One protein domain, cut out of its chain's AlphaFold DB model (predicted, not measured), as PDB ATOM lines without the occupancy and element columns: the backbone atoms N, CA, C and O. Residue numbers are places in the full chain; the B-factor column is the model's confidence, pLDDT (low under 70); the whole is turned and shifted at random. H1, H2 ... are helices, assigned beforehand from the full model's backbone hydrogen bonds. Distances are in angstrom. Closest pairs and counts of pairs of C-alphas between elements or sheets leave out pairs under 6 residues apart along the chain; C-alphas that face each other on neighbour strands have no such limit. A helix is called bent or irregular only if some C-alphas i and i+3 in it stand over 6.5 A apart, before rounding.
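AT A GLANCE: This is residues 114 to 191 of the 191 residues of the protein "protein matrimony" of Drosophila hydei (UniProt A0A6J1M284). A small head of five short helices, H2 to H6, has one long helix, H1, running out from it like a handle, of which residues 114 to 124 stick out free. In the head, H2 and H3 run side by side in opposite ways, H6 crosses H2 nearly at a right angle, H5 packs on H6, and H4 comes near both H2 and H6. The 78 printed residues, 114 to 191, have six named helices in the order H1 to H6 and no named strand; the class is all helix. The whole is only just compact, close to loose, with a radius of gyration of the C-alphas of 13.6 A, and it spans 45 by 24 by 20 A, its length made by the handle.

IN THESE COORDINATES: H1, residues 114 to 130, is 25.5 A long and begins with C-alpha 114 at (162.826, 210.100, 288.935). It has a kink of 36 degrees near residue 123, yet is neither bent nor irregular, but only just: C-alphas 123 and 126 are 6.3 A apart. H2 takes residues 136 to 142, with C-alpha 136 at (160.032, 219.244, 255.053). H3, residues 146 to 154, is 13.6 A long and irregular, with C-alphas 147 and 150 7.4 A apart. H4 takes residues 159 to 164 and H5 residues 167 to 172. H6, residues 178 to 189, is 16.7 A long and ends with C-alpha 189 at (151.705, 209.753, 261.406).

HOW THE PARTS SIT: H2 is the hub, touching H1, H3 and H6. H1 and H2 form a helical hairpin but only just touch, with 3 pairs of C-alphas within 8 A; H1 does so with residues 129 to 130 alone. Their closest C-alphas, of Leu 130 and Val 139, are 7.1 A apart, at a shallow tilt of 18 degrees, opposite ways. H2 and H3, also a helical hairpin, touch at a shallow tilt of 2 degrees; the closest C-alphas are those of Leu 140 and Glu 146, 5.4 A. H2 and H6 only just touch, with 3 pairs within 8 A, about perpendicular at 74 degrees; the closest C-alphas are those of Leu 140 and Ile 184, 7.5 A. H5 touches H6 at a steep tilt of 60 degrees, opposite ways, with the closest C-alphas, of Arg 167 and Cys 181, 6.1 A apart. H4 is close but not clearly touching to H2, where the closest C-alphas, of Val 136 and Leu 159, are 5.2 A apart. H3 and H6 are apart. Each O i to N i+4 pair is within hydrogen-bond range in H2, H5 and H6, against 7 of 13 in H1, 3 of 5 in H3 and 1 of 2 in H4.

THE WHOLE: The C-alphas of Val 114 and Asn 154, 45.8 A, are the two farthest apart. The printed part has no cut, and its five links are tight. Mean pLDDT of the printed part is 80.6, and residues 114 to 133 and residue 191 are under 70.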
ATOM      1  N   VAL A 114     161.766 210.667 289.789       62.34
ATOM      2  CA  VAL A 114     162.826 210.100 288.935       62.34
ATOM      3  C   VAL A 114     162.207 209.395 287.733       62.34
ATOM      4  O   VAL A 114     162.623 209.627 286.599       62.34
ATOM      5  N   GLU A 115     161.150 208.613 287.952       59.94
ATOM      6  CA  GLU A 115     160.464 207.898 286.878       59.94
ATOM      7  C   GLU A 115     159.621 208.839 285.994       59.94
ATOM      8  O   GLU A 115     159.543 208.630 284.785       59.94
ATOM      9  N   SER A 116     159.045 209.917 286.548       60.78
ATOM     10  CA  SER A 116     158.419 210.996 285.764       60.78
ATOM     11  C   SER A 116     159.459 211.776 284.972       60.78
ATOM     12  O   SER A 116     159.216 212.077 283.814       60.78
ATOM     13  N   ARG A 117     160.658 212.029 285.515       63.16
ATOM     14  CA  ARG A 117     161.754 212.622 284.735       63.16
ATOM     15  C   ARG A 117     162.189 211.696 283.598       63.16
ATOM     16  O   ARG A 117     162.318 212.162 282.470       63.16
ATOM     17  N   ARG A 118     162.358 210.395 283.858       63.00
ATOM     18  CA  ARG A 118     162.716 209.393 282.838       63.00
ATOM     19  C   ARG A 118     161.665 209.326 281.726       63.00
ATOM     20  O   ARG A 118     162.012 209.425 280.553       63.00
ATOM     21  N   ARG A 119     160.379 209.247 282.089       61.12
ATOM     22  CA  ARG A 119     159.261 209.253 281.131       61.12
ATOM     23  C   ARG A 119     159.050 210.603 280.452       61.12
ATOM     24  O   ARG A 119     158.708 210.616 279.281       61.12
ATOM     25  N   SER A 120     159.290 211.721 281.129       55.09
ATOM     26  CA  SER A 120     159.195 213.066 280.552       55.09
ATOM     27  C   SER A 120     160.271 213.291 279.499       55.09
ATOM     28  O   SER A 120     159.966 213.877 278.470       55.09
ATOM     29  N   ILE A 121     161.493 212.796 279.709       56.59
ATOM     30  CA  ILE A 121     162.542 212.845 278.685       56.59
ATOM     31  C   ILE A 121     162.137 211.970 277.494       56.59
ATOM     32  O   ILE A 121     162.272 212.390 276.355       56.59
ATOM     33  N   GLN A 122     161.592 210.776 277.725       55.16
ATOM     34  CA  GLN A 122     161.271 209.857 276.632       55.16
ATOM     35  C   GLN A 122     159.988 210.235 275.863       55.16
ATOM     36  O   GLN A 122     159.932 210.051 274.657       55.16
ATOM     37  N   ALA A 123     158.982 210.811 276.524       51.44
ATOM     38  CA  ALA A 123     157.709 211.195 275.907       51.44
ATOM     39  C   ALA A 123     157.716 212.609 275.295       51.44
ATOM     40  O   ALA A 123     156.967 212.868 274.358       51.44
ATOM     41  N   ALA A 124     158.558 213.532 275.782       49.59
ATOM     42  CA  ALA A 124     158.619 214.892 275.232       49.59
ATOM     43  C   ALA A 124     159.344 214.976 273.879       49.59
ATOM     44  O   ALA A 124     159.149 215.944 273.150       49.59
ATOM     45  N   ASN A 125     160.170 213.987 273.529       51.88
ATOM     46  CA  ASN A 125     160.974 214.056 272.309       51.88
ATOM     47  C   ASN A 125     160.172 213.821 271.020       51.88
ATOM     48  O   ASN A 125     160.579 214.311 269.972       51.88
ATOM     49  N   HIS A 126     159.040 213.117 271.080       53.28
ATOM     50  CA  HIS A 126     158.303 212.722 269.874       53.28
ATOM     51  C   HIS A 126     157.145 213.691 269.579       53.28
ATOM     52  O   HIS A 126     157.109 214.319 268.524       53.28
ATOM     53  N   SER A 127     156.285 213.970 270.570       55.91
ATOM     54  CA  SER A 127     155.089 214.805 270.352       55.91
ATOM     55  C   SER A 127     155.317 216.321 270.339       55.91
ATOM     56  O   SER A 127     154.478 217.043 269.805       55.91
ATOM     57  N   TYR A 128     156.392 216.843 270.945       50.91
ATOM     58  CA  TYR A 128     156.615 218.299 270.993       50.91
ATOM     59  C   TYR A 128     157.256 218.832 269.711       50.91
ATOM     60  O   TYR A 128     156.997 219.958 269.304       50.91
ATOM     61  N   VAL A 129     158.100 218.028 269.070       51.12
ATOM     62  CA  VAL A 129     158.962 218.527 267.999       51.12
ATOM     63  C   VAL A 129     158.322 218.359 266.620       51.12
ATOM     64  O   VAL A 129     158.474 219.226 265.765       51.12
ATOM     65  N   LEU A 130     157.519 217.308 266.433       55.78
ATOM     66  CA  LEU A 130     156.792 217.060 265.184       55.78
ATOM     67  C   LEU A 130     155.571 217.983 265.006       55.78
ATOM     68  O   LEU A 130     155.324 218.444 263.898       55.78
ATOM     69  N   ASN A 131     154.906 218.386 266.098       56.19
ATOM     70  CA  ASN A 131     153.794 219.355 266.076       56.19
ATOM     71  C   ASN A 131     154.204 220.791 265.692       56.19
ATOM     72  O   ASN A 131     153.349 221.647 265.460       56.19
ATOM     73  N   HIS A 132     155.504 221.091 265.679       56.12
ATOM     74  CA  HIS A 132     156.039 222.415 265.356       56.12
ATOM     75  C   HIS A 132     156.830 222.449 264.047       56.12
ATOM     76  O   HIS A 132     157.285 223.524 263.663       56.12
ATOM     77  N   ALA A 133     156.984 221.315 263.356       61.97
ATOM     78  CA  ALA A 133     157.664 221.283 262.071       61.97
ATOM     79  C   ALA A 133     156.844 222.059 261.027       61.97
ATOM     80  O   ALA A 133     155.722 221.696 260.683       61.97
ATOM     81  N   THR A 134     157.416 223.147 260.522       72.19
ATOM     82  CA  THR A 134     156.804 224.037 259.527       72.19
ATOM     83  C   THR A 134     157.181 223.665 258.094       72.19
ATOM     84  O   THR A 134     156.516 224.082 257.147       72.19
ATOM     85  N   ASN A 135     158.253 222.884 257.919       85.25
ATOM     86  CA  ASN A 135     158.835 222.565 256.619       85.25
ATOM     87  C   ASN A 135     159.358 221.117 256.578       85.25
ATOM     88  O   ASN A 135     159.826 220.583 257.583       85.25
ATOM     89  N   VAL A 136     159.359 220.514 255.384       88.56
ATOM     90  CA  VAL A 136     160.032 219.244 255.053       88.56
ATOM     91  C   VAL A 136     161.455 219.191 255.608       88.56
ATOM     92  O   VAL A 136     161.873 218.164 256.141       88.56
ATOM     93  N   LYS A 137     162.186 220.310 255.554       90.31
ATOM     94  CA  LYS A 137     163.546 220.383 256.090       90.31
ATOM     95  C   LYS A 137     163.627 220.060 257.578       90.31
ATOM     96  O   LYS A 137     164.519 219.325 257.997       90.31
ATOM     97  N   GLU A 138     162.710 220.615 258.362       87.81
ATOM     98  CA  GLU A 138     162.662 220.393 259.806       87.81
ATOM     99  C   GLU A 138     162.283 218.943 260.098       87.81
ATOM    100  O   GLU A 138     162.956 218.302 260.897       87.81
ATOM    101  N   VAL A 139     161.310 218.383 259.370       88.88
ATOM    102  CA  VAL A 139     160.945 216.960 259.483       88.88
ATOM    103  C   VAL A 139     162.159 216.058 259.235       88.88
ATOM    104  O   VAL A 139     162.455 215.189 260.050       88.88
ATOM    105  N   LEU A 140     162.913 216.277 258.153       91.12
ATOM    106  CA  LEU A 140     164.091 215.457 257.854       91.12
ATOM    107  C   LEU A 140     165.187 215.587 258.917       91.12
ATOM    108  O   LEU A 140     165.784 214.576 259.283       91.12
ATOM    109  N   LEU A 141     165.440 216.798 259.425       90.00
ATOM    110  CA  LEU A 141     166.417 217.022 260.497       90.00
ATOM    111  C   LEU A 141     166.032 216.273 261.777       90.00
ATOM    112  O   LEU A 141     166.881 215.688 262.441       90.00
ATOM    113  N   LEU A 142     164.743 216.272 262.111       85.00
ATOM    114  CA  LEU A 142     164.224 215.635 263.320       85.00
ATOM    115  C   LEU A 142     164.303 214.118 263.273       85.00
ATOM    116  O   LEU A 142     164.562 213.473 264.286       85.00
ATOM    117  N   VAL A 143     164.128 213.550 262.084       89.06
ATOM    118  CA  VAL A 143     164.238 212.107 261.858       89.06
ATOM    119  C   VAL A 143     165.708 211.671 261.679       89.06
ATOM    120  O   VAL A 143     166.001 210.473 261.615       89.06
ATOM    121  N   GLY A 144     166.657 212.618 261.642       89.75
ATOM    122  CA  GLY A 144     168.086 212.352 261.426       89.75
ATOM    123  C   GLY A 144     168.391 211.898 259.996       89.75
ATOM    124  O   GLY A 144     169.222 211.017 259.768       89.75
ATOM    125  N   LEU A 145     167.631 212.424 259.035       92.88
ATOM    126  CA  LEU A 145     167.678 212.086 257.614       92.88
ATOM    127  C   LEU A 145     168.096 213.287 256.757       92.88
ATOM    128  O   LEU A 145     167.784 213.346 255.568       92.88
ATOM    129  N   GLU A 146     168.868 214.215 257.327       91.75
ATOM    130  CA  GLU A 146     169.393 215.407 256.654       91.75
ATOM    131  C   GLU A 146     170.180 215.088 255.377       91.75
ATOM    132  O   GLU A 146     170.211 215.884 254.445       91.75
ATOM    133  N   THR A 147     170.753 213.886 255.287       93.38
ATOM    134  CA  THR A 147     171.476 213.405 254.096       93.38
ATOM    135  C   THR A 147     170.616 213.333 252.833       93.38
ATOM    136  O   THR A 147     171.151 213.287 251.726       93.38
ATOM    137  N   TYR A 148     169.289 213.313 252.978       92.69
ATOM    138  CA  TYR A 148     168.364 213.311 251.854       92.69
ATOM    139  C   TYR A 148     167.828 214.708 251.517       92.69
ATOM    140  O   TYR A 148     167.144 214.822 250.504       92.69
ATOM    141  N   LEU A 149     168.155 215.759 252.284       91.19
ATOM    142  CA  LEU A 149     167.595 217.107 252.101       91.19
ATOM    143  C   LEU A 149     167.727 217.617 250.674       91.19
ATOM    144  O   LEU A 149     166.726 218.017 250.093       91.19
ATOM    145  N   ASP A 150     168.912 217.489 250.079       91.81
ATOM    146  CA  ASP A 150     169.158 217.936 248.708       91.81
ATOM    147  C   ASP A 150     168.183 217.292 247.711       91.81
ATOM    148  O   ASP A 150     167.800 217.900 246.719       91.81
ATOM    149  N   LYS A 151     167.740 216.054 247.952       91.81
ATOM    150  CA  LYS A 151     166.785 215.370 247.068       91.81
ATOM    151  C   LYS A 151     165.380 215.938 247.208       91.81
ATOM    152  O   LYS A 151     164.697 216.076 246.198       91.81
ATOM    153  N   PHE A 152     164.964 216.263 248.430       90.88
ATOM    154  CA  PHE A 152     163.664 216.876 248.702       90.88
ATOM    155  C   PHE A 152     163.629 218.340 248.238       90.88
ATOM    156  O   PHE A 152     162.641 218.765 247.649       90.88
ATOM    157  N   GLU A 153     164.729 219.084 248.391       89.56
ATOM    158  CA  GLU A 153     164.856 220.451 247.868       89.56
ATOM    159  C   GLU A 153     164.863 220.471 246.331       89.56
ATOM    160  O   GLU A 153     164.127 221.250 245.731       89.56
ATOM    161  N   ASN A 154     165.611 219.569 245.681       90.38
ATOM    162  CA  ASN A 154     165.656 219.474 244.213       90.38
ATOM    163  C   ASN A 154     164.334 219.015 243.585       90.38
ATOM    164  O   ASN A 154     164.090 219.270 242.407       90.38
ATOM    165  N   SER A 155     163.507 218.294 244.341       89.38
ATOM    166  CA  SER A 155     162.181 217.861 243.894       89.38
ATOM    167  C   SER A 155     161.073 218.847 244.256       89.38
ATOM    168  O   SER A 155     159.938 218.621 243.853       89.38
ATOM    169  N   HIS A 156     161.400 219.944 244.953       87.81
ATOM    170  CA  HIS A 156     160.456 220.979 245.378       87.81
ATOM    171  C   HIS A 156     159.202 220.416 246.064       87.81
ATOM    172  O   HIS A 156     158.097 220.895 245.829       87.81
ATOM    173  N   ILE A 157     159.381 219.394 246.906       88.12
ATOM    174  CA  ILE A 157     158.271 218.789 247.642       88.12
ATOM    175  C   ILE A 157     157.925 219.647 248.851       88.12
ATOM    176  O   ILE A 157     158.760 219.890 249.725       88.12
ATOM    177  N   ASP A 158     156.659 220.040 248.915       87.38
ATOM    178  CA  ASP A 158     156.086 220.727 250.062       87.38
ATOM    179  C   ASP A 158     155.653 219.739 251.150       87.38
ATOM    180  O   ASP A 158     155.421 218.553 250.910       87.38
ATOM    181  N   LEU A 159     155.472 220.241 252.373       86.12
ATOM    182  CA  LEU A 159     155.068 219.408 253.508       86.12
ATOM    183  C   LEU A 159     153.712 218.724 253.275       86.12
ATOM    184  O   LEU A 159     153.535 217.564 253.636       86.12
ATOM    185  N   LEU A 160     152.768 219.412 252.627       86.06
ATOM    186  CA  LEU A 160     151.454 218.854 252.303       86.06
ATOM    187  C   LEU A 160     151.553 217.669 251.331       86.06
ATOM    188  O   LEU A 160     150.843 216.669 251.472       86.06
ATOM    189  N   GLU A 161     152.449 217.781 250.353       88.12
ATOM    190  CA  GLU A 161     152.723 216.709 249.409       88.12
ATOM    191  C   GLU A 161     153.428 215.554 250.120       88.12
ATOM    192  O   GLU A 161     152.970 214.420 250.006       88.12
ATOM    193  N   LEU A 162     154.430 215.852 250.958       89.31
ATOM    194  CA  LEU A 162     155.157 214.872 251.766       89.31
ATOM    195  C   LEU A 162     154.228 214.017 252.642       89.31
ATOM    196  O   LEU A 162     154.379 212.797 252.676       89.31
ATOM    197  N   VAL A 163     153.243 214.630 253.305       88.19
ATOM    198  CA  VAL A 163     152.244 213.926 254.137       88.19
ATOM    199  C   VAL A 163     151.403 212.942 253.313       88.19
ATOM    200  O   VAL A 163     150.973 211.907 253.820       88.19
ATOM    201  N   SER A 164     151.192 213.230 252.028       88.81
ATOM    202  CA  SER A 164     150.400 212.389 251.122       88.81
ATOM    203  C   SER A 164     151.222 211.290 250.431       88.81
ATOM    204  O   SER A 164     150.648 210.426 249.760       88.81
ATOM    205  N   MET A 165     152.552 211.300 250.579       90.31
ATOM    206  CA  MET A 165     153.446 210.359 249.903       90.31
ATOM    207  C   MET A 165     153.357 208.950 250.484       90.31
ATOM    208  O   MET A 165     153.275 208.725 251.693       90.31
ATOM    209  N   LYS A 166     153.465 207.959 249.602       92.56
ATOM    210  CA  LYS A 166     153.622 206.553 249.975       92.56
ATOM    211  C   LYS A 166     155.090 206.151 249.911       92.56
ATOM    212  O   LYS A 166     155.944 206.822 249.340       92.56
ATOM    213  N   ARG A 167     155.380 204.958 250.435       91.88
ATOM    214  CA  ARG A 167     156.722 204.352 250.400       91.88
ATOM    215  C   ARG A 167     157.326 204.298 248.989       91.88
ATOM    216  O   ARG A 167     158.532 204.443 248.834       91.88
ATOM    217  N   ALA A 168     156.493 204.076 247.970       92.12
ATOM    218  CA  ALA A 168     156.929 204.053 246.574       92.12
ATOM    219  C   ALA A 168     157.418 205.432 246.103       92.12
ATOM    220  O   ALA A 168     158.447 205.521 245.438       92.12
ATOM    221  N   ASP A 169     156.732 206.496 246.508       92.31
ATOM    222  CA  ASP A 169     157.056 207.865 246.112       92.31
ATOM    223  C   ASP A 169     158.367 208.322 246.769       92.31
ATOM    224  O   ASP A 169     159.231 208.893 246.107       92.31
ATOM    225  N   LEU A 170     158.589 207.952 248.036       92.56
ATOM    226  CA  LEU A 170     159.861 208.187 248.734       92.56
ATOM    227  C   LEU A 170     161.038 207.453 248.065       92.56
ATOM    228  O   LEU A 170     162.139 208.002 247.952       92.56
ATOM    229  N   LYS A 171     160.807 206.231 247.562       92.62
ATOM    230  CA  LYS A 171     161.810 205.497 246.774       92.62
ATOM    231  C   LYS A 171     162.107 206.192 245.446       92.62
ATOM    232  O   LYS A 171     163.279 206.286 245.081       92.62
ATOM    233  N   ASN A 172     161.087 206.725 244.773       90.44
ATOM    234  CA  ASN A 172     161.255 207.498 243.539       90.44
ATOM    235  C   ASN A 172     162.041 208.797 243.772       90.44
ATOM    236  O   ASN A 172     162.839 209.184 242.923       90.44
ATOM    237  N   LEU A 173     161.901 209.412 244.950       89.88
ATOM    238  CA  LEU A 173     162.692 210.576 245.357       89.88
ATOM    239  C   LEU A 173     164.165 210.255 245.660       89.88
ATOM    240  O   LEU A 173     165.014 211.142 245.752       89.88
ATOM    241  N   GLY A 174     164.491 208.971 245.820       89.62
ATOM    242  CA  GLY A 174     165.848 208.498 246.059       89.62
ATOM    243  C   GLY A 174     166.160 208.137 247.511       89.62
ATOM    244  O   GLY A 174     167.344 207.982 247.836       89.62
ATOM    245  N   VAL A 175     165.144 207.958 248.365       91.38
ATOM    246  CA  VAL A 175     165.294 207.297 249.669       91.38
ATOM    247  C   VAL A 175     165.351 205.787 249.429       91.38
ATOM    248  O   VAL A 175     164.340 205.110 249.273       91.38
ATOM    249  N   ARG A 176     166.571 205.250 249.309       89.56
ATOM    250  CA  ARG A 176     166.790 203.851 248.892       89.56
ATOM    251  C   ARG A 176     166.578 202.837 250.013       89.56
ATOM    252  O   ARG A 176     166.233 201.695 249.725       89.56
ATOM    253  N   LYS A 177     166.814 203.237 251.264       94.06
ATOM    254  CA  LYS A 177     166.694 202.350 252.425       94.06
ATOM    255  C   LYS A 177     165.244 202.271 252.877       94.06
ATOM    256  O   LYS A 177     164.565 203.292 253.009       94.06
ATOM    257  N   ASP A 178     164.781 201.054 253.130       92.12
ATOM    258  CA  ASP A 178     163.413 200.820 253.580       92.12
ATOM    259  C   ASP A 178     163.199 201.265 255.031       92.12
ATOM    260  O   ASP A 178     162.086 201.663 255.377       92.12
ATOM    261  N   GLU A 179     164.251 201.256 255.850       93.50
ATOM    262  CA  GLU A 179     164.240 201.764 257.223       93.50
ATOM    263  C   GLU A 179     164.004 203.276 257.243       93.50
ATOM    264  O   GLU A 179     163.139 203.751 257.974       93.50
ATOM    265  N   ASP A 180     164.715 204.021 256.393       93.19
ATOM    266  CA  ASP A 180     164.594 205.480 256.302       93.19
ATOM    267  C   ASP A 180     163.193 205.879 255.815       93.19
ATOM    268  O   ASP A 180     162.575 206.784 256.372       93.19
ATOM    269  N   CYS A 181     162.640 205.145 254.840       93.31
ATOM    270  CA  CYS A 181     161.259 205.347 254.396       93.31
ATOM    271  C   CYS A 181     160.253 205.140 255.539       93.31
ATOM    272  O   CYS A 181     159.312 205.916 255.679       93.31
ATOM    273  N   ASN A 182     160.439 204.095 256.352       92.81
ATOM    274  CA  ASN A 182     159.573 203.836 257.503       92.81
ATOM    275  C   ASN A 182     159.668 204.951 258.544       92.81
ATOM    276  O   ASN A 182     158.631 205.379 259.034       92.81
ATOM    277  N   ARG A 183     160.875 205.441 258.845       90.88
ATOM    278  CA  ARG A 183     161.068 206.521 259.819       90.88
ATOM    279  C   ARG A 183     160.362 207.810 259.402       90.88
ATOM    280  O   ARG A 183     159.727 208.440 260.236       90.88
ATOM    281  N   ILE A 184     160.426 208.174 258.118       90.06
ATOM    282  CA  ILE A 184     159.698 209.339 257.585       90.06
ATOM    283  C   ILE A 184     158.189 209.123 257.717       90.06
ATOM    284  O   ILE A 184     157.489 209.976 258.244       90.06
ATOM    285  N   LEU A 185     157.678 207.969 257.277       90.56
ATOM    286  CA  LEU A 185     156.243 207.673 257.343       90.56
ATOM    287  C   LEU A 185     155.716 207.587 258.780       90.56
ATOM    288  O   LEU A 185     154.560 207.909 259.021       90.56
ATOM    289  N   GLU A 186     156.529 207.121 259.724       89.12
ATOM    290  CA  GLU A 186     156.194 207.097 261.148       89.12
ATOM    291  C   GLU A 186     156.166 208.510 261.730       89.12
ATOM    292  O   GLU A 186     155.190 208.867 262.382       89.12
ATOM    293  N   ALA A 187     157.151 209.347 261.392       84.62
ATOM    294  CA  ALA A 187     157.172 210.751 261.793       84.62
ATOM    295  C   ALA A 187     155.959 211.537 261.266       84.62
ATOM    296  O   ALA A 187     155.419 212.382 261.969       84.62
ATOM    297  N   LEU A 188     155.490 211.228 260.054       85.31
ATOM    298  CA  LEU A 188     154.312 211.868 259.460       85.31
ATOM    299  C   LEU A 188     152.979 211.392 260.060       85.31
ATOM    300  O   LEU A 188     151.981 212.078 259.895       85.31
ATOM    301  N   LYS A 189     152.930 210.232 260.730       83.31
ATOM    302  CA  LYS A 189     151.705 209.753 261.406       83.31
ATOM    303  C   LYS A 189     151.426 210.477 262.720       83.31
ATOM    304  O   LYS A 189     150.311 210.379 263.224       83.31
ATOM    305  N   GLU A 190     152.447 211.104 263.297       70.75
ATOM    306  CA  GLU A 190     152.333 211.890 264.528       70.75
ATOM    307  C   GLU A 190     152.070 213.386 264.269       70.75
ATOM    308  O   GLU A 190     151.827 214.112 265.235       70.75
ATOM    309  N   LEU A 191     152.103 213.831 263.001       66.06
ATOM    310  CA  LEU A 191     151.619 215.149 262.551       66.06
ATOM    311  C   LEU A 191     150.090 215.151 262.400       66.06
ATOM    312  O   LEU A 191     149.484 216.198 262.719       66.06
TER     313      LEU A 191